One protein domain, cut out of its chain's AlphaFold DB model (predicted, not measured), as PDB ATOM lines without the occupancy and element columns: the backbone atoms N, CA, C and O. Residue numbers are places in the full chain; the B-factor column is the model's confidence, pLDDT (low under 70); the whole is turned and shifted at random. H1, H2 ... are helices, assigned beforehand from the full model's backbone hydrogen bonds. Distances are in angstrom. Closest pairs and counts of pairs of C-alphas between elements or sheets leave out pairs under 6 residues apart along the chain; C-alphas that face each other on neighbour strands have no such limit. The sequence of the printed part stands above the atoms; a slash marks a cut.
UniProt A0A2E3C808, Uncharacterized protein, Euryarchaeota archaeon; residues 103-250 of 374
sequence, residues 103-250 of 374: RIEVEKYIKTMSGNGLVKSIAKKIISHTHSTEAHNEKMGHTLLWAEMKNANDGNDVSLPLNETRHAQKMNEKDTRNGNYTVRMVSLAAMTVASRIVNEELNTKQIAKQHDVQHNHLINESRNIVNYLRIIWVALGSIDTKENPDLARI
ATOM      1  N   ARG A 103      12.199  -3.953  46.610       70.50
ATOM      2  CA  ARG A 103      13.101  -2.806  46.446       70.50
ATOM      3  C   ARG A 103      13.620  -2.308  47.799       70.50
ATOM      4  O   ARG A 103      14.824  -2.148  47.963       70.50
ATOM      5  N   ILE A 104      12.735  -2.107  48.774       68.75
ATOM      6  CA  ILE A 104      13.091  -1.596  50.103       68.75
ATOM      7  C   ILE A 104      13.906  -2.639  50.880       68.75
ATOM      8  O   ILE A 104      14.885  -2.284  51.541       68.75
ATOM      9  N   GLU A 105      13.561  -3.926  50.784       71.00
ATOM     10  CA  GLU A 105      14.350  -5.005  51.402       71.00
ATOM     11  C   GLU A 105      15.764  -5.103  50.806       71.00
ATOM     12  O   GLU A 105      16.750  -5.200  51.539       71.00
ATOM     13  N   VAL A 106      15.878  -5.001  49.482       77.62
ATOM     14  CA  VAL A 106      17.143  -4.992  48.733       77.62
ATOM     15  C   VAL A 106      17.989  -3.776  49.098       77.62
ATOM     16  O   VAL A 106      19.190  -3.918  49.330       77.62
ATOM     17  N   GLU A 107      17.394  -2.587  49.199       79.69
ATOM     18  CA  GLU A 107      18.095  -1.367  49.613       79.69
ATOM     19  C   GLU A 107      18.627  -1.463  51.050       79.69
ATOM     20  O   GLU A 107      19.752  -1.020  51.320       79.69
ATOM     21  N   LYS A 108      17.844  -2.050  51.970       79.94
ATOM     22  CA  LYS A 108      18.271  -2.340  53.348       79.94
ATOM     23  C   LYS A 108      19.429  -3.335  53.358       79.94
ATOM     24  O   LYS A 108      20.422  -3.088  54.036       79.94
ATOM     25  N   TYR A 109      19.354  -4.400  52.564       83.44
ATOM     26  CA  TYR A 109      20.414  -5.403  52.489       83.44
ATOM     27  C   TYR A 109      21.715  -4.846  51.883       83.44
ATOM     28  O   TYR A 109      22.794  -5.057  52.423       83.44
ATOM     29  N   ILE A 110      21.646  -4.031  50.824       86.81
ATOM     30  CA  ILE A 110      22.834  -3.371  50.244       86.81
ATOM     31  C   ILE A 110      23.550  -2.482  51.280       86.81
ATOM     32  O   ILE A 110      24.776  -2.363  51.243       86.81
ATOM     33  N   LYS A 111      22.816  -1.860  52.220       86.62
ATOM     34  CA  LYS A 111      23.424  -1.065  53.307       86.62
ATOM     35  C   LYS A 111      24.284  -1.920  54.242       86.62
ATOM     36  O   LYS A 111      25.299  -1.414  54.710       86.62
ATOM     37  N   THR A 112      23.892  -3.166  54.510       84.25
ATOM     38  CA  THR A 112      24.586  -4.052  55.463       84.25
ATOM     39  C   THR A 112      25.746  -4.824  54.837       84.25
ATOM     40  O   THR A 112      26.618  -5.305  55.556       84.25
ATOM     41  N   MET A 113      25.795  -4.932  53.506       83.38
ATOM     42  CA  MET A 113      26.909  -5.562  52.796       83.38
ATOM     43  C   MET A 113      28.235  -4.824  53.041       83.38
ATOM     44  O   MET A 113      28.257  -3.609  53.230       83.38
ATOM     45  N   SER A 114      29.369  -5.522  52.979       77.88
ATOM     46  CA  SER A 114      30.700  -4.899  52.943       77.88
ATOM     47  C   SER A 114      31.007  -4.311  51.550       77.88
ATOM     48  O   SER A 114      30.318  -4.606  50.574       77.88
ATOM     49  N   GLY A 115      32.001  -3.420  51.453       72.38
ATOM     50  CA  GLY A 115      32.458  -2.838  50.178       72.38
ATOM     51  C   GLY A 115      32.221  -1.332  50.020       72.38
ATOM     52  O   GLY A 115      31.677  -0.684  50.923       72.38
ATOM     53  N   ASN A 116      32.640  -0.796  48.866       76.44
ATOM     54  CA  ASN A 116      32.693   0.639  48.571       76.44
ATOM     55  C   ASN A 116      31.310   1.319  48.683       76.44
ATOM     56  O   ASN A 116      30.309   0.856  48.126       76.44
ATOM     57  N   GLY A 117      31.262   2.449  49.397       84.12
ATOM     58  CA  GLY A 117      30.068   3.280  49.549       84.12
ATOM     59  C   GLY A 117      29.502   3.810  48.225       84.12
ATOM     60  O   GLY A 117      28.281   3.864  48.071       84.12
ATOM     61  N   LEU A 118      30.358   4.124  47.249       81.69
ATOM     62  CA  LEU A 118      29.959   4.580  45.915       81.69
ATOM     63  C   LEU A 118      29.218   3.481  45.142       81.69
ATOM     64  O   LEU A 118      28.121   3.726  44.634       81.69
ATOM     65  N   VAL A 119      29.755   2.253  45.129       82.44
ATOM     66  CA  VAL A 119      29.099   1.082  44.517       82.44
ATOM     67  C   VAL A 119      27.730   0.850  45.145       82.44
ATOM     68  O   VAL A 119      26.743   0.698  44.430       82.44
ATOM     69  N   LYS A 120      27.635   0.892  46.477       88.50
ATOM     70  CA  LYS A 120      26.363   0.727  47.200       88.50
ATOM     71  C   LYS A 120      25.353   1.824  46.874       88.50
ATOM     72  O   LYS A 120      24.161   1.544  46.766       88.50
ATOM     73  N   SER A 121      25.808   3.070  46.748       88.94
ATOM     74  CA  SER A 121      24.957   4.208  46.386       88.94
ATOM     75  C   SER A 121      24.365   4.026  44.987       88.94
ATOM     76  O   SER A 121      23.148   4.094  44.811       88.94
ATOM     77  N   ILE A 122      25.207   3.687  44.007       87.38
ATOM     78  CA  ILE A 122      24.778   3.435  42.627       87.38
ATOM     79  C   ILE A 122      23.883   2.195  42.545       87.38
ATOM     80  O   ILE A 122      22.857   2.234  41.872       87.38
ATOM     81  N   ALA A 123      24.195   1.124  43.278       89.88
ATOM     82  CA  ALA A 123      23.372  -0.082  43.314       89.88
ATOM     83  C   ALA A 123      21.935   0.209  43.777       89.88
ATOM     84  O   ALA A 123      20.989  -0.295  43.178       89.88
ATOM     85  N   LYS A 124      21.742   1.074  44.782       89.75
ATOM     86  CA  LYS A 124      20.393   1.494  45.207       89.75
ATOM     87  C   LYS A 124      19.655   2.262  44.111       89.75
ATOM     88  O   LYS A 124      18.498   1.956  43.843       89.75
ATOM     89  N   LYS A 125      20.334   3.193  43.431       89.88
ATOM     90  CA  LYS A 125      19.753   3.927  42.293       89.88
ATOM     91  C   LYS A 125      19.394   3.000  41.120       89.88
ATOM     92  O   LYS A 125      18.398   3.203  40.436       89.88
ATOM     93  N   ILE A 126      20.181   1.948  40.886       90.12
ATOM     94  CA  ILE A 126      19.851   0.916  39.893       90.12
ATOM     95  C   ILE A 126      18.537   0.226  40.261       90.12
ATOM     96  O   ILE A 126      17.656   0.084  39.411       90.12
ATOM     97  N   ILE A 127      18.386  -0.193  41.518       86.56
ATOM     98  CA  ILE A 127      17.186  -0.887  41.997       86.56
ATOM     99  C   ILE A 127      15.950   0.013  41.904       86.56
ATOM    100  O   ILE A 127      14.910  -0.452  41.434       86.56
ATOM    101  N   SER A 128      16.065   1.303  42.236       84.50
ATOM    102  CA  SER A 128      14.944   2.244  42.128       84.50
ATOM    103  C   SER A 128      14.415   2.412  40.703       84.50
ATOM    104  O   SER A 128      13.248   2.746  40.539       84.50
ATOM    105  N   HIS A 129      15.221   2.152  39.669       84.06
ATOM    106  CA  HIS A 129      14.753   2.182  38.278       84.06
ATOM    107  C   HIS A 129      14.354   0.816  37.726       84.06
ATOM    108  O   HIS A 129      13.470   0.736  36.883       84.06
ATOM    109  N   THR A 130      15.008  -0.258  38.166       80.44
ATOM    110  CA  THR A 130      14.867  -1.588  37.546       80.44
ATOM    111  C   THR A 130      13.880  -2.497  38.260       80.44
ATOM    112  O   THR A 130      13.506  -3.509  37.681       80.44
ATOM    113  N   HIS A 131      13.471  -2.152  39.483       76.12
ATOM    114  CA  HIS A 131      12.576  -2.945  40.335       76.12
ATOM    115  C   HIS A 131      11.458  -2.077  40.952       76.12
ATOM    116  O   HIS A 131      10.943  -2.388  42.025       76.12
ATOM    117  N   SER A 132      11.092  -0.967  40.297       72.94
ATOM    118  CA  SER A 132      10.039  -0.040  40.739       72.94
ATOM    119  C   SER A 132       9.022   0.192  39.624       72.94
ATOM    120  O   SER A 132       9.360   0.750  38.580       72.94
ATOM    121  N   THR A 133       7.773  -0.219  39.846       71.38
ATOM    122  CA  THR A 133       6.665   0.027  38.908       71.38
ATOM    123  C   THR A 133       6.339   1.511  38.795       71.38
ATOM    124  O   THR A 133       6.057   1.981  37.702       71.38
ATOM    125  N   GLU A 134       6.462   2.264  39.890       75.69
ATOM    126  CA  GLU A 134       6.282   3.722  39.914       75.69
ATOM    127  C   GLU A 134       7.227   4.409  38.924       75.69
ATOM    128  O   GLU A 134       6.789   5.142  38.043       75.69
ATOM    129  N   ALA A 135       8.522   4.086  39.001       78.88
ATOM    130  CA  ALA A 135       9.535   4.677  38.131       78.88
ATOM    131  C   ALA A 135       9.353   4.271  36.660       78.88
ATOM    132  O   ALA A 135       9.790   4.992  35.766       78.88
ATOM    133  N   HIS A 136       8.769   3.103  36.389       80.94
ATOM    134  CA  HIS A 136       8.435   2.686  35.030       80.94
ATOM    135  C   HIS A 136       7.228   3.454  34.486       80.94
ATOM    136  O   HIS A 136       7.288   3.958  33.370       80.94
ATOM    137  N   ASN A 137       6.175   3.593  35.291       79.44
ATOM    138  CA  ASN A 137       4.974   4.337  34.921       79.44
ATOM    139  C   ASN A 137       5.279   5.820  34.683       79.44
ATOM    140  O   ASN A 137       4.753   6.400  33.741       79.44
ATOM    141  N   GLU A 138       6.180   6.406  35.472       85.75
ATOM    142  CA  GLU A 138       6.704   7.755  35.241       85.75
ATOM    143  C   GLU A 138       7.330   7.882  33.840       85.75
ATOM    144  O   GLU A 138       6.982   8.781  33.081       85.75
ATOM    145  N   LYS A 139       8.190   6.932  33.436       85.81
ATOM    146  CA  LYS A 139       8.819   6.921  32.095       85.81
ATOM    147  C   LYS A 139       7.799   6.733  30.982       85.81
ATOM    148  O   LYS A 139       7.915   7.378  29.948       85.81
ATOM    149  N   MET A 140       6.814   5.867  31.203       83.31
ATOM    150  CA  MET A 140       5.712   5.642  30.270       83.31
ATOM    151  C   MET A 140       4.840   6.895  30.102       83.31
ATOM    152  O   MET A 140       4.358   7.154  29.004       83.31
ATOM    153  N   GLY A 141       4.674   7.692  31.163       83.94
ATOM    154  CA  GLY A 141       3.968   8.975  31.124       83.94
ATOM    155  C   GLY A 141       4.679  10.058  30.304       83.94
ATOM    156  O   GLY A 141       4.031  10.993  29.842       83.94
ATOM    157  N   HIS A 142       5.988   9.926  30.067       87.81
ATOM    158  CA  HIS A 142       6.749  10.823  29.199       87.81
ATOM    159  C   HIS A 142       6.725  10.335  27.748       87.81
ATOM    160  O   HIS A 142       7.555   9.521  27.344       87.81
ATOM    161  N   THR A 143       5.816  10.874  26.933       89.50
ATOM    162  CA  THR A 143       5.552  10.411  25.557       89.50
ATOM    163  C   THR A 143       6.805  10.347  24.677       89.50
ATOM    164  O   THR A 143       7.026   9.341  24.003       89.50
ATOM    165  N   LEU A 144       7.647  11.389  24.713       90.69
ATOM    166  CA  LEU A 144       8.897  11.454  23.943       90.69
ATOM    167  C   LEU A 144       9.898  10.382  24.396       90.69
ATOM    168  O   LEU A 144      10.409   9.621  23.578       90.69
ATOM    169  N   LEU A 145      10.141  10.289  25.707       90.38
ATOM    170  CA  LEU A 145      11.051   9.290  26.261       90.38
ATOM    171  C   LEU A 145      10.565   7.872  25.968       90.38
ATOM    172  O   LEU A 145      11.362   7.016  25.598       90.38
ATOM    173  N   TRP A 146       9.271   7.614  26.132       91.69
ATOM    174  CA  TRP A 146       8.699   6.296  25.908       91.69
ATOM    175  C   TRP A 146       8.833   5.861  24.447       91.69
ATOM    176  O   TRP A 146       9.206   4.716  24.187       91.69
ATOM    177  N   ALA A 147       8.607   6.771  23.496       90.81
ATOM    178  CA  ALA A 147       8.832   6.512  22.076       90.81
ATOM    179  C   ALA A 147      10.303   6.163  21.788       90.81
ATOM    180  O   ALA A 147      10.584   5.130  21.178       90.81
ATOM    181  N   GLU A 148      11.247   6.947  22.311       91.06
ATOM    182  CA  GLU A 148      12.679   6.676  22.142       91.06
ATOM    183  C   GLU A 148      13.128   5.384  22.836       91.06
ATOM    184  O   GLU A 148      13.972   4.649  22.324       91.06
ATOM    185  N   MET A 149      12.524   5.039  23.973       88.31
ATOM    186  CA  MET A 149      12.755   3.762  24.646       88.31
ATOM    187  C   MET A 149      12.247   2.573  23.819       88.31
ATOM    188  O   MET A 149      12.916   1.540  23.787       88.31
ATOM    189  N   LYS A 150      11.119   2.701  23.106       89.19
ATOM    190  CA  LYS A 150      10.670   1.677  22.144       89.19
ATOM    191  C   LYS A 150      11.625   1.563  20.965       89.19
ATOM    192  O   LYS A 150      11.991   0.452  20.593       89.19
ATOM    193  N   ASN A 151      12.087   2.690  20.424       82.00
ATOM    194  CA  ASN A 151      13.075   2.710  19.342       82.00
ATOM    195  C   ASN A 151      14.379   2.016  19.769       82.00
ATOM    196  O   ASN A 151      14.898   1.165  19.050       82.00
ATOM    197  N   ALA A 152      14.861   2.295  20.983       83.38
ATOM    198  CA  ALA A 152      16.025   1.638  21.578       83.38
ATOM    199  C   ALA A 152      15.812   0.140  21.889       83.38
ATOM    200  O   ALA A 152      16.782  -0.568  22.165       83.38
ATOM    201  N   ASN A 153      14.563  -0.335  21.852       85.94
ATOM    202  CA  ASN A 153      14.143  -1.720  22.058       85.94
ATOM    203  C   ASN A 153      13.635  -2.367  20.749       85.94
ATOM    204  O   ASN A 153      12.717  -3.192  20.753       85.94
ATOM    205  N   ASP A 154      14.221  -1.970  19.617       81.25
ATOM    206  CA  ASP A 154      13.927  -2.504  18.282       81.25
ATOM    207  C   ASP A 154      12.450  -2.341  17.867       81.25
ATOM    208  O   ASP A 154      11.863  -3.213  17.225       81.25
ATOM    209  N   GLY A 155      11.818  -1.239  18.282       76.62
ATOM    210  CA  GLY A 155      10.408  -0.937  18.016       76.62
ATOM    211  C   GLY A 155       9.416  -1.707  18.895       76.62
ATOM    212  O   GLY A 155       8.210  -1.480  18.801       76.62
ATOM    213  N   ASN A 156       9.896  -2.595  19.771       74.25
ATOM    214  CA  ASN A 156       9.048  -3.354  20.683       74.25
ATOM    215  C   ASN A 156       8.720  -2.549  21.938       74.25
ATOM    216  O   ASN A 156       9.527  -1.754  22.430       74.25
ATOM    217  N   ASP A 157       7.556  -2.831  22.522       78.94
ATOM    218  CA  ASP A 157       7.173  -2.234  23.794       78.94
ATOM    219  C   ASP A 157       8.155  -2.622  24.907       78.94
ATOM    220  O   ASP A 157       8.651  -3.756  24.970       78.94
ATOM    221  N   VAL A 158       8.468  -1.671  25.787       76.06
ATOM    222  CA  VAL A 158       9.432  -1.914  26.859       76.06
ATOM    223  C   VAL A 158       8.730  -2.644  27.986       76.06
ATOM    224  O   VAL A 158       7.817  -2.124  28.618       76.06
ATOM    225  N   SER A 159       9.175  -3.869  28.258       75.19
ATOM    226  CA  SER A 159       8.588  -4.689  29.315       75.19
ATOM    227  C   SER A 159       8.668  -4.007  30.682       75.19
ATOM    228  O   SER A 159       9.613  -3.264  30.972       75.19
ATOM    229  N   LEU A 160       7.700  -4.337  31.542       67.81
ATOM    230  CA  LEU A 160       7.721  -3.953  32.948       67.81
ATOM    231  C   LEU A 160       9.086  -4.278  33.587       67.81
ATOM    232  O   LEU A 160       9.721  -5.281  33.230       67.81
ATOM    233  N   PRO A 161       9.525  -3.454  34.555       64.62
ATOM    234  CA  PRO A 161      10.762  -3.669  35.286       64.62
ATOM    235  C   PRO A 161      10.738  -5.025  36.001       64.62
ATOM    236  O   PRO A 161       9.696  -5.670  36.144       64.62
ATOM    237  N   LEU A 162      11.906  -5.465  36.462       64.00
ATOM    238  CA  LEU A 162      12.131  -6.741  37.136       64.00
ATOM    239  C   LEU A 162      11.378  -6.729  38.475       64.00
ATOM    240  O   LEU A 162      11.870  -6.270  39.496       64.00
ATOM    241  N   ASN A 163      10.104  -7.118  38.443       53.28
ATOM    242  CA  ASN A 163       9.210  -7.007  39.590       53.28
ATOM    243  C   ASN A 163       9.227  -8.273  40.461       53.28
ATOM    244  O   ASN A 163       9.673  -9.352  40.064       53.28
ATOM    245  N   GLU A 164       8.641  -8.151  41.650       48.62
ATOM    246  CA  GLU A 164       8.539  -9.213  42.655       48.62
ATOM    247  C   GLU A 164       7.874 -10.491  42.149       48.62
ATOM    248  O   GLU A 164       8.274 -11.593  42.525       48.62
ATOM    249  N   THR A 165       6.871 -10.373  41.274       44.41
ATOM    250  CA  THR A 165       6.115 -11.536  40.796       44.41
ATOM    251  C   THR A 165       6.966 -12.464  39.932       44.41
ATOM    252  O   THR A 165       6.811 -13.683  40.024       44.41
ATOM    253  N   ARG A 166       7.933 -11.923  39.176       43.72
ATOM    254  CA  ARG A 166       8.913 -12.715  38.414       43.72
ATOM    255  C   ARG A 166       9.838 -13.524  39.328       43.72
ATOM    256  O   ARG A 166      10.214 -14.644  38.982       43.72
ATOM    257  N   HIS A 167      10.182 -12.989  40.498       46.88
ATOM    258  CA  HIS A 167      11.072 -13.651  41.456       46.88
ATOM    259  C   HIS A 167      10.340 -14.580  42.435       46.88
ATOM    260  O   HIS A 167      10.891 -15.600  42.845       46.88
ATOM    261  N   ALA A 168       9.068 -14.306  42.736       40.00
ATOM    262  CA  ALA A 168       8.222 -15.158  43.573       40.00
ATOM    263  C   ALA A 168       7.898 -16.518  42.924       40.00
ATOM    264  O   ALA A 168       7.593 -17.484  43.623       40.00
ATOM    265  N   GLN A 169       7.976 -16.623  41.593       35.62
ATOM    266  CA  GLN A 169       7.668 -17.855  40.852       35.62
ATOM    267  C   GLN A 169       8.753 -18.941  40.937       35.62
ATOM    268  O   GLN A 169       8.487 -20.075  40.543       35.62
ATOM    269  N   LYS A 170       9.957 -18.626  41.435       40.12
ATOM    270  CA  LYS A 170      11.107 -19.550  41.443       40.12
ATOM    271  C   LYS A 170      11.586 -19.980  42.832       40.12
ATOM    272  O   LYS A 170      12.620 -20.632  42.911       40.12
ATOM    273  N   MET A 171      10.870 -19.632  43.902       41.09
ATOM    274  CA  MET A 171      11.273 -20.037  45.251       41.09
ATOM    275  C   MET A 171      10.843 -21.479  45.539       41.09
ATOM    276  O   MET A 171       9.651 -21.793  45.513       41.09
ATOM    277  N   ASN A 172      11.809 -22.348  45.831       43.19
ATOM    278  CA  ASN A 172      11.557 -23.675  46.387       43.19
ATOM    279  C   ASN A 172      11.361 -23.564  47.909       43.19
ATOM    280  O   ASN A 172      11.893 -22.662  48.546       43.19
ATOM    281  N   GLU A 173      10.654 -24.510  48.536       41.09
ATOM    282  CA  GLU A 173      10.384 -24.496  49.991       41.09
ATOM    283  C   GLU A 173      11.659 -24.420  50.860       41.09
ATOM    284  O   GLU A 173      11.624 -23.891  51.971       41.09
ATOM    285  N   LYS A 174      12.807 -24.871  50.332       40.41
ATOM    286  CA  LYS A 174      14.124 -24.800  50.988       40.41
ATOM    287  C   LYS A 174      14.778 -23.403  50.958       40.41
ATOM    288  O   LYS A 174      15.694 -23.175  51.745       40.41
ATOM    289  N   ASP A 175      14.300 -22.469  50.129       44.09
ATOM    290  CA  ASP A 175      14.860 -21.107  49.978       44.09
ATOM    291  C   ASP A 175      14.524 -20.168  51.156       44.09
ATOM    292  O   ASP A 175      15.005 -19.036  51.228       44.09
ATOM    293  N   THR A 176      13.717 -20.637  52.111       43.66
ATOM    294  CA  THR A 176      13.263 -19.878  53.288       43.66
ATOM    295  C   THR A 176      14.269 -19.853  54.449       43.66
ATOM    296  O   THR A 176      14.079 -19.087  55.390       43.66
ATOM    297  N   ARG A 177      15.357 -20.641  54.404       34.38
ATOM    298  CA  ARG A 177      16.253 -20.864  55.561       34.38
ATOM    299  C   ARG A 177      17.229 -19.728  55.915       34.38
ATOM    300  O   ARG A 177      17.684 -19.713  57.048       34.38
ATOM    301  N   ASN A 178      17.540 -18.789  55.013       34.09
ATOM    302  CA  ASN A 178      18.626 -17.797  55.201       34.09
ATOM    303  C   ASN A 178      18.227 -16.344  54.842       34.09
ATOM    304  O   ASN A 178      19.052 -15.547  54.394       34.09
ATOM    305  N   GLY A 179      16.948 -15.991  54.982       50.31
ATOM    306  CA  GLY A 179      16.415 -14.740  54.439       50.31
ATOM    307  C   GLY A 179      16.181 -14.826  52.927       50.31
ATOM    308  O   GLY A 179      16.774 -15.656  52.230       50.31
ATOM    309  N   ASN A 180      15.264 -13.992  52.433       68.06
ATOM    310  CA  ASN A 180      14.708 -14.039  51.080       68.06
ATOM    311  C   ASN A 180      15.826 -14.166  50.020       68.06
ATOM    312  O   ASN A 180      16.562 -13.210  49.769       68.06
ATOM    313  N   TYR A 181      15.997 -15.358  49.426       73.06
ATOM    314  CA  TYR A 181      17.028 -15.639  48.409       73.06
ATOM    315  C   TYR A 181      17.014 -14.582  47.298       73.06
ATOM    316  O   TYR A 181      18.063 -14.127  46.844       73.06
ATOM    317  N   THR A 182      15.814 -14.136  46.920       73.06
ATOM    318  CA  THR A 182      15.597 -13.071  45.941       73.06
ATOM    319  C   THR A 182      16.273 -11.771  46.351       73.06
ATOM    320  O   THR A 182      16.960 -11.181  45.527       73.06
ATOM    321  N   VAL A 183      16.128 -11.345  47.610       77.19
ATOM    322  CA  VAL A 183      16.748 -10.108  48.114       77.19
ATOM    323  C   VAL A 183      18.256 -10.191  47.952       77.19
ATOM    324  O   VAL A 183      18.853  -9.319  47.332       77.19
ATOM    325  N   ARG A 184      18.869 -11.288  48.412       84.19
ATOM    326  CA  ARG A 184      20.319 -11.496  48.278       84.19
ATOM    327  C   ARG A 184      20.746 -11.496  46.813       84.19
ATOM    328  O   ARG A 184      21.680 -10.791  46.447       84.19
ATOM    329  N   MET A 185      20.045 -12.247  45.970       84.62
ATOM    330  CA  MET A 185      20.350 -12.378  44.547       84.62
ATOM    331  C   MET A 185      20.269 -11.030  43.818       84.62
ATOM    332  O   MET A 185      21.222 -10.655  43.134       84.62
ATOM    333  N   VAL A 186      19.190 -10.272  44.024       83.81
ATOM    334  CA  VAL A 186      18.978  -8.953  43.412       83.81
ATOM    335  C   VAL A 186      19.979  -7.926  43.950       83.81
ATOM    336  O   VAL A 186      20.574  -7.190  43.163       83.81
ATOM    337  N   SER A 187      20.250  -7.910  45.263       89.50
ATOM    338  CA  SER A 187      21.279  -7.042  45.855       89.50
ATOM    339  C   SER A 187      22.655  -7.297  45.239       89.50
ATOM    340  O   SER A 187      23.325  -6.354  44.821       89.50
ATOM    341  N   LEU A 188      23.066  -8.565  45.122       91.19
ATOM    342  CA  LEU A 188      24.331  -8.928  44.480       91.19
ATOM    343  C   LEU A 188      24.356  -8.553  42.995       91.19
ATOM    344  O   LEU A 188      25.387  -8.095  42.493       91.19
ATOM    345  N   ALA A 189      23.239  -8.731  42.288       90.25
ATOM    346  CA  ALA A 189      23.131  -8.400  40.875       90.25
ATOM    347  C   ALA A 189      23.294  -6.895  40.644       90.25
ATOM    348  O   ALA A 189      24.077  -6.502  39.777       90.25
ATOM    349  N   ALA A 190      22.634  -6.062  41.452       92.38
ATOM    350  CA  ALA A 190      22.772  -4.610  41.398       92.38
ATOM    351  C   ALA A 190      24.176  -4.141  41.793       92.38
ATOM    352  O   ALA A 190      24.739  -3.304  41.095       92.38
ATOM    353  N   MET A 191      24.780  -4.722  42.835       92.12
ATOM    354  CA  MET A 191      26.173  -4.441  43.216       92.12
ATOM    355  C   MET A 191      27.157  -4.795  42.092       92.12
ATOM    356  O   MET A 191      28.083  -4.037  41.831       92.12
ATOM    357  N   THR A 192      26.925  -5.902  41.378       90.94
ATOM    358  CA  THR A 192      27.745  -6.322  40.227       90.94
ATOM    359  C   THR A 192      27.637  -5.345  39.056       90.94
ATOM    360  O   THR A 192      28.619  -5.077  38.368       90.94
ATOM    361  N   VAL A 193      26.440  -4.821  38.788       90.25
ATOM    362  CA  VAL A 193      26.244  -3.818  37.731       90.25
ATOM    363  C   VAL A 193      26.842  -2.479  38.156       90.25
ATOM    364  O   VAL A 193      27.549  -1.859  37.368       90.25
ATOM    365  N   ALA A 194      26.637  -2.067  39.406       90.06
ATOM    366  CA  ALA A 194      27.198  -0.840  39.958       90.06
ATOM    367  C   ALA A 194      28.730  -0.847  39.959       90.06
ATOM    368  O   ALA A 194      29.325   0.139  39.536       90.06
ATOM    369  N   SER A 195      29.372  -1.951  40.359       86.50
ATOM    370  CA  SER A 195      30.837  -2.063  40.346       86.50
ATOM    371  C   SER A 195      31.391  -1.887  38.932       86.50
ATOM    372  O   SER A 195      32.385  -1.199  38.737       86.50
ATOM    373  N   ARG A 196      30.688  -2.401  37.914       84.94
ATOM    374  CA  ARG A 196      31.044  -2.171  36.507       84.94
ATOM    375  C   ARG A 196      30.867  -0.724  36.067       84.94
ATOM    376  O   ARG A 196      31.646  -0.283  35.240       84.94
ATOM    377  N   ILE A 197      29.884   0.016  36.584       83.75
ATOM    378  CA  ILE A 197      29.726   1.451  36.269       83.75
ATOM    379  C   ILE A 197      30.946   2.234  36.748       83.75
ATOM    380  O   ILE A 197      31.456   3.070  36.004       83.75
ATOM    381  N   VAL A 198      31.411   1.947  37.967       79.88
ATOM    382  CA  VAL A 198      32.518   2.667  38.621       79.88
ATOM    383  C   VAL A 198      33.901   2.078  38.348       79.88
ATOM    384  O   VAL A 198      34.877   2.575  38.894       79.88
ATOM    385  N   ASN A 199      33.990   1.039  37.515       77.69
ATOM    386  CA  ASN A 199      35.228   0.313  37.222       77.69
ATOM    387  C   ASN A 199      35.913  -0.301  38.460       77.69
ATOM    388  O   ASN A 199      37.131  -0.261  38.602       77.69
ATOM    389  N   GLU A 200      35.122  -0.895  39.353       74.12
ATOM    390  CA  GLU A 200      35.626  -1.682  40.475       74.12
ATOM    391  C   GLU A 200      35.494  -3.182  40.219       74.12
ATOM    392  O   GLU A 200      34.431  -3.699  39.841       74.12
ATOM    393  N   GLU A 201      36.588  -3.899  40.477       72.38
ATOM    394  CA  GLU A 201      36.613  -5.351  40.400       72.38
ATOM    395  C   GLU A 201      35.771  -5.963  41.522       72.38
ATOM    396  O   GLU A 201      36.024  -5.782  42.713       72.38
ATOM    397  N   LEU A 202      34.769  -6.748  41.126       78.69
ATOM    398  CA  LEU A 202      33.928  -7.504  42.039       78.69
ATOM    399  C   LEU A 202      33.967  -8.983  41.650       78.69
ATOM    400  O   LEU A 202      33.468  -9.379  40.590       78.69
ATOM    401  N   ASN A 203      34.532  -9.830  42.514       78.56
ATOM    402  CA  ASN A 203      34.576 -11.271  42.272       78.56
ATOM    403  C   ASN A 203      33.192 -11.908  42.489       78.56
ATOM    404  O   ASN A 203      32.864 -12.426  43.558       78.56
ATOM    405  N   THR A 204      32.379 -11.895  41.434       80.38
ATOM    406  CA  THR A 204      30.992 -12.392  41.457       80.38
ATOM    407  C   THR A 204      30.863 -13.853  41.881       80.38
ATOM    408  O   THR A 204      29.863 -14.208  42.497       80.38
ATOM    409  N   LYS A 205      31.850 -14.714  41.593       78.69
ATOM    410  CA  LYS A 205      31.816 -16.131  42.001       78.69
ATOM    411  C   LYS A 205      32.005 -16.279  43.507       78.69
ATOM    412  O   LYS A 205      31.271 -17.029  44.146       78.69
ATOM    413  N   GLN A 206      32.978 -15.559  44.060       82.56
ATOM    414  CA  GLN A 206      33.268 -15.582  45.489       82.56
ATOM    415  C   GLN A 206      32.098 -15.015  46.296       82.56
ATOM    416  O   GLN A 206      31.639 -15.660  47.235       82.56
ATOM    417  N   ILE A 207      31.571 -13.859  45.887       85.38
ATOM    418  CA  ILE A 207      30.469 -13.194  46.591       85.38
ATOM    419  C   ILE A 207      29.170 -14.001  46.481       85.38
ATOM    420  O   ILE A 207      28.458 -14.157  47.471       85.38
ATOM    421  N   ALA A 208      28.878 -14.589  45.316       84.56
ATOM    422  CA  ALA A 208      27.730 -15.485  45.166       84.56
ATOM    423  C   ALA A 208      27.807 -16.671  46.142       84.56
ATOM    424  O   ALA A 208      26.825 -16.976  46.812       84.56
ATOM    425  N   LYS A 209      28.989 -17.287  46.287       85.69
ATOM    426  CA  LYS A 209      29.212 -18.377  47.246       85.69
ATOM    427  C   LYS A 209      29.037 -17.917  48.699       85.69
ATOM    428  O   LYS A 209      28.403 -18.622  49.472       85.69
ATOM    429  N   GLN A 210      29.575 -16.751  49.061       87.12
ATOM    430  CA  GLN A 210      29.491 -16.204  50.426       87.12
ATOM    431  C   GLN A 210      28.053 -15.936  50.879       87.12
ATOM    432  O   GLN A 210      27.738 -16.124  52.049       87.12
ATOM    433  N   HIS A 211      27.181 -15.518  49.961       82.88
ATOM    434  CA  HIS A 211      25.785 -15.203  50.270       82.88
ATOM    435  C   HIS A 211      24.800 -16.313  49.893       82.88
ATOM    436  O   HIS A 211      23.591 -16.079  49.963       82.88
ATOM    437  N   ASP A 212      25.295 -17.500  49.525       82.94
ATOM    438  CA  ASP A 212      24.478 -18.660  49.149       82.94
ATOM    439  C   ASP A 212      23.512 -18.344  47.985       82.94
ATOM    440  O   ASP A 212      22.309 -18.598  48.024       82.94
ATOM    441  N   VAL A 213      24.054 -17.712  46.938       81.12
ATOM    442  CA  VAL A 213      23.352 -17.359  45.698       81.12
ATOM    443  C   VAL A 213      23.938 -18.154  44.536       81.12
ATOM    444  O   VAL A 213      25.155 -18.244  44.363       81.12
ATOM    445  N   GLN A 214      23.082 -18.696  43.669       81.06
ATOM    446  CA  GLN A 214      23.550 -19.392  42.473       81.06
ATOM    447  C   GLN A 214      24.174 -18.406  41.475       81.06
ATOM    448  O   GLN A 214      23.511 -17.484  40.995       81.06
ATOM    449  N   HIS A 215      25.434 -18.641  41.092       81.88
ATOM    450  CA  HIS A 215      26.181 -17.747  40.193       81.88
ATOM    451  C   HIS A 215      25.483 -17.537  38.841       81.88
ATOM    452  O   HIS A 215      25.386 -16.411  38.367       81.88
ATOM    453  N   ASN A 216      24.903 -18.585  38.249       76.38
ATOM    454  CA  ASN A 216      24.169 -18.458  36.984       76.38
ATOM    455  C   ASN A 216      22.927 -17.560  37.103       76.38
ATOM    456  O   ASN A 216      22.632 -16.797  36.182       76.38
ATOM    457  N   HIS A 217      22.208 -17.630  38.228       77.31
ATOM    458  CA  HIS A 217      21.060 -16.760  38.489       77.31
ATOM    459  C   HIS A 217      21.501 -15.310  38.670       77.31
ATOM    460  O   HIS A 217      20.940 -14.437  38.016       77.31
ATOM    461  N   LEU A 218      22.560 -15.079  39.451       81.44
ATOM    462  CA  LEU A 218      23.181 -13.764  39.603       81.44
ATOM    463  C   LEU A 218      23.550 -13.149  38.244       81.44
ATOM    464  O   LEU A 218      23.163 -12.024  37.943       81.44
ATOM    465  N   ILE A 219      24.262 -13.894  37.393       79.25
ATOM    466  CA  ILE A 219      24.704 -13.393  36.084       79.25
ATOM    467  C   ILE A 219      23.520 -13.082  35.163       79.25
ATOM    468  O   ILE A 219      23.557 -12.084  34.440       79.25
ATOM    469  N   ASN A 220      22.478 -13.913  35.167       77.00
ATOM    470  CA  ASN A 220      21.277 -13.653  34.374       77.00
ATOM    471  C   ASN A 220      20.538 -12.405  34.863       77.00
ATOM    472  O   ASN A 220      20.110 -11.601  34.038       77.00
ATOM    473  N   GLU A 221      20.450 -12.209  36.174       81.00
ATOM    474  CA  GLU A 221      19.808 -11.026  36.732       81.00
ATOM    475  C   GLU A 221      20.592  -9.750  36.433       81.00
ATOM    476  O   GLU A 221      20.025  -8.776  35.941       81.00
ATOM    477  N   SER A 222      21.918  -9.778  36.586       85.25
ATOM    478  CA  SER A 222      22.772  -8.661  36.174       85.25
ATOM    479  C   SER A 222      22.602  -8.320  34.689       85.25
ATOM    480  O   SER A 222      22.619  -7.146  34.334       85.25
ATOM    481  N   ARG A 223      22.417  -9.314  33.804       81.94
ATOM    482  CA  ARG A 223      22.134  -9.059  32.377       81.94
ATOM    483  C   ARG A 223      20.780  -8.389  32.172       81.94
ATOM    484  O   ARG A 223      20.706  -7.451  31.386       81.94
ATOM    485  N   ASN A 224      19.740  -8.840  32.871       79.50
ATOM    486  CA  ASN A 224      18.409  -8.240  32.783       79.50
ATOM    487  C   ASN A 224      18.435  -6.765  33.210       79.50
ATOM    488  O   ASN A 224      17.916  -5.911  32.493       79.50
ATOM    489  N   ILE A 225      19.099  -6.472  34.333       87.44
ATOM    490  CA  ILE A 225      19.305  -5.109  34.837       87.44
ATOM    491  C   ILE A 225      20.010  -4.251  33.781       87.44
ATOM    492  O   ILE A 225      19.535  -3.168  33.444       87.44
ATOM    493  N   VAL A 226      21.124  -4.740  33.226       86.50
ATOM    494  CA  VAL A 226      21.896  -4.007  32.209       86.50
ATOM    495  C   VAL A 226      21.074  -3.752  30.952       86.50
ATOM    496  O   VAL A 226      21.131  -2.649  30.421       86.50
ATOM    497  N   ASN A 227      20.306  -4.735  30.479       83.50
ATOM    498  CA  ASN A 227      19.474  -4.575  29.288       83.50
ATOM    499  C   ASN A 227      18.416  -3.486  29.490       83.50
ATOM    500  O   ASN A 227      18.281  -2.612  28.640       83.50
ATOM    501  N   TYR A 228      17.725  -3.496  30.633       86.75
ATOM    502  CA  TYR A 228      16.708  -2.492  30.937       86.75
ATOM    503  C   TYR A 228      17.307  -1.082  31.038       86.75
ATOM    504  O   TYR A 228      16.824  -0.151  30.398       86.75
ATOM    505  N   LEU A 229      18.412  -0.925  31.775       88.50
ATOM    506  CA  LEU A 229      19.099   0.365  31.873       88.50
ATOM    507  C   LEU A 229      19.649   0.829  30.518       88.50
ATOM    508  O   LEU A 229      19.645   2.024  30.232       88.50
ATOM    509  N   ARG A 230      20.092  -0.102  29.660       87.38
ATOM    510  CA  ARG A 230      20.591   0.216  28.320       87.38
ATOM    511  C   ARG A 230      19.538   0.869  27.448       87.38
ATOM    512  O   ARG A 230      19.859   1.860  26.802       87.38
ATOM    513  N   ILE A 231      18.319   0.343  27.462       86.69
ATOM    514  CA  ILE A 231      17.194   0.934  26.735       86.69
ATOM    515  C   ILE A 231      16.997   2.386  27.182       86.69
ATOM    516  O   ILE A 231      16.944   3.281  26.344       86.69
ATOM    517  N   ILE A 232      16.985   2.637  28.497       88.94
ATOM    518  CA  ILE A 232      16.769   3.990  29.027       88.94
ATOM    519  C   ILE A 232      17.913   4.935  28.648       88.94
ATOM    520  O   ILE A 232      17.665   6.040  28.180       88.94
ATOM    521  N   TRP A 233      19.170   4.526  28.829       88.81
ATOM    522  CA  TRP A 233      20.310   5.392  28.519       88.81
ATOM    523  C   TRP A 233      20.462   5.683  27.027       88.81
ATOM    524  O   TRP A 233      20.853   6.791  26.677       88.81
ATOM    525  N   VAL A 234      20.173   4.713  26.151       86.19
ATOM    526  CA  VAL A 234      20.176   4.949  24.699       86.19
ATOM    527  C   VAL A 234      19.082   5.948  24.335       86.19
ATOM    528  O   VAL A 234      19.381   6.909  23.638       86.19
ATOM    529  N   ALA A 235      17.869   5.778  24.867       88.12
ATOM    530  CA  ALA A 235      16.770   6.714  24.641       88.12
ATOM    531  C   ALA A 235      17.111   8.135  25.116       88.12
ATOM    532  O   ALA A 235      16.975   9.089  24.360       88.12
ATOM    533  N   LEU A 236      17.640   8.280  26.335       86.94
ATOM    534  CA  LEU A 236      18.066   9.581  26.866       86.94
ATOM    535  C   LEU A 236      19.211  10.210  26.059       86.94
ATOM    536  O   LEU A 236      19.274  11.428  25.959       86.94
ATOM    537  N   GLY A 237      20.110   9.400  25.492       84.25
ATOM    538  CA  GLY A 237      21.197   9.880  24.635       84.25
ATOM    539  C   GLY A 237      20.742  10.352  23.249       84.25
ATOM    540  O   GLY A 237      21.470  11.114  22.617       84.25
ATOM    541  N   SER A 238      19.571   9.910  22.785       84.38
ATOM    542  CA  SER A 238      18.956  10.357  21.526       84.38
ATOM    543  C   SER A 238      18.153  11.653  21.673       84.38
ATOM    544  O   SER A 238      17.845  12.295  20.674       84.38
ATOM    545  N   ILE A 239      17.798  12.033  22.903       85.25
ATOM    546  CA  ILE A 239      16.963  13.202  23.187       85.25
ATOM    547  C   ILE A 239      17.851  14.413  23.474       85.25
ATOM    548  O   ILE A 239      18.791  14.328  24.270       85.25
ATOM    549  N   ASP A 240      17.515  15.571  22.895       82.38
ATOM    550  CA  ASP A 240      18.132  16.825  23.319       82.38
ATOM    551  C   ASP A 240      17.604  17.228  24.705       82.38
ATOM    552  O   ASP A 240      16.491  17.734  24.893       82.38
ATOM    553  N   THR A 241      18.437  16.964  25.703       74.75
ATOM    554  CA  THR A 241      18.165  17.270  27.109       74.75
ATOM    555  C   THR A 241      18.186  18.767  27.425       74.75
ATOM    556  O   THR A 241      17.701  19.145  28.488       74.75
ATOM    557  N   LYS A 242      18.691  19.635  26.533       78.25
ATOM    558  CA  LYS A 242      18.588  21.097  26.707       78.25
ATOM    559  C   LYS A 242      17.168  21.595  26.470       78.25
ATOM    560  O   LYS A 242      16.713  22.485  27.181       78.25
ATOM    561  N   GLU A 243      16.476  21.000  25.504       79.12
ATOM    562  CA  GLU A 243      15.072  21.301  25.202       79.12
ATOM    563  C   GLU A 243      14.111  20.566  26.149       79.12
ATOM    564  O   GLU A 243      12.980  20.999  26.347       79.12
ATOM    565  N   ASN A 244      14.573  19.481  26.781       80.69
ATOM    566  CA  ASN A 244      13.782  18.650  27.692       80.69
ATOM    567  C   ASN A 244      14.515  18.425  29.033       80.69
ATOM    568  O   ASN A 244      14.904  17.291  29.348       80.69
ATOM    569  N   PRO A 245      14.725  19.479  29.844       78.31
ATOM    570  CA  PRO A 245      15.562  19.417  31.046       78.31
ATOM    571  C   PRO A 245      15.019  18.468  32.122       78.31
ATOM    572  O   PRO A 245      15.796  17.892  32.889       78.31
ATOM    573  N   ASP A 246      13.705  18.247  32.158       80.12
ATOM    574  CA  ASP A 246      13.069  17.329  33.107       80.12
ATOM    575  C   ASP A 246      13.475  15.870  32.847       80.12
ATOM    576  O   ASP A 246      13.680  15.095  33.786       80.12
ATOM    577  N   LEU A 247      13.713  15.505  31.580       79.50
ATOM    578  CA  LEU A 247      14.131  14.154  31.197       79.50
ATOM    579  C   LEU A 247      15.574  13.853  31.619       79.50
ATOM    580  O   LEU A 247      15.908  12.702  31.909       79.50
ATOM    581  N   ALA A 248      16.420  14.881  31.748       68.69
ATOM    582  CA  ALA A 248      17.802  14.733  32.204       68.69
ATOM    583  C   ALA A 248      17.901  14.193  33.645       68.69
ATOM    584  O   ALA A 248      18.935  13.653  34.039       68.69
ATOM    585  N   ARG A 249      16.826  14.317  34.440       73.62
ATOM    586  CA  ARG A 249      16.777  13.871  35.843       73.62
ATOM    587  C   ARG A 249      16.222  12.457  36.023       73.62
ATOM    588  O   ARG A 249      16.339  11.911  37.120       73.62
ATOM    589  N   ILE A 250      15.685  11.838  34.967       77.62
ATOM    590  CA  ILE A 250      15.018  10.525  35.033       77.62
ATOM    591  C   ILE A 250      15.966   9.404  35.455       77.62
ATOM    592  O   ILE A 250      15.539   8.478  36.145       77.62
TER     593      ILE A 250
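AT A GLANCE: This is residues 103 to 250 of the 374 residues of an uncharacterized protein of Euryarchaeota archaeon (UniProt A0A2E3C808). One long helix, H9, runs along the length of an elongated, all-helix domain; H7 crosses it, and the hairpin of H1 and H2 packs on H7. H3 and H4 lead from H2 to the last part of H9, H8 packs on H9's first residues, and a long link with short H5 and H6 leads back to H7. The printed part has 148 residues with nine named helices, H1 to H9 in chain order, and no named strand. It is compact, with a radius of gyration of the C-alphas of 16.1 A, and spans 50 by 32 by 24 A.

IN THESE COORDINATES: Find C-alpha 103 at (13.101, -2.806, 46.446), where H1 begins; it ends at residue 112. H2, residues 117 to 130, is 20.0 A long. Next come H3, residues 133 to 141, H4, 143 to 151, H5, 164 to 168, and H6, 173 to 176. H7, residues 181 to 197, runs 24.5 A, and H8 is residues 204 to 210. H9 runs 34.5 A from residue 215 to C-alpha 238 at (18.956, 10.357, 21.526).

HOW THE PARTS SIT: Look at Glu 107 and Lys 124, the closest C-alphas of the hairpin H1 and H2, 5.7 A apart. H2 touches H7 at a steep tilt of 66 degrees, closest at the C-alphas of Ala 123 and Ala 190, 5.0 A. H4 touches residues 231 to 238 of H9, closest at Glu 148 and Ala 235, C-alphas 4.8 A apart. H7 touches residues 217 to 226 of H9 at a steep tilt of 50 degrees. Every O i to N i+4 pair is within hydrogen-bond range in H2, H3, H4, H5, H7, H8 and H9, 5 of 6 in H1; H6 is too short.

THE WHOLE: The farthest C-alphas, of Lys 174 and Glu 243, are 52.8 A apart. The printed part has no cut; the link H4 to H5 is long. pLDDT is under 70 at residues 104, 160 to 180 and 248.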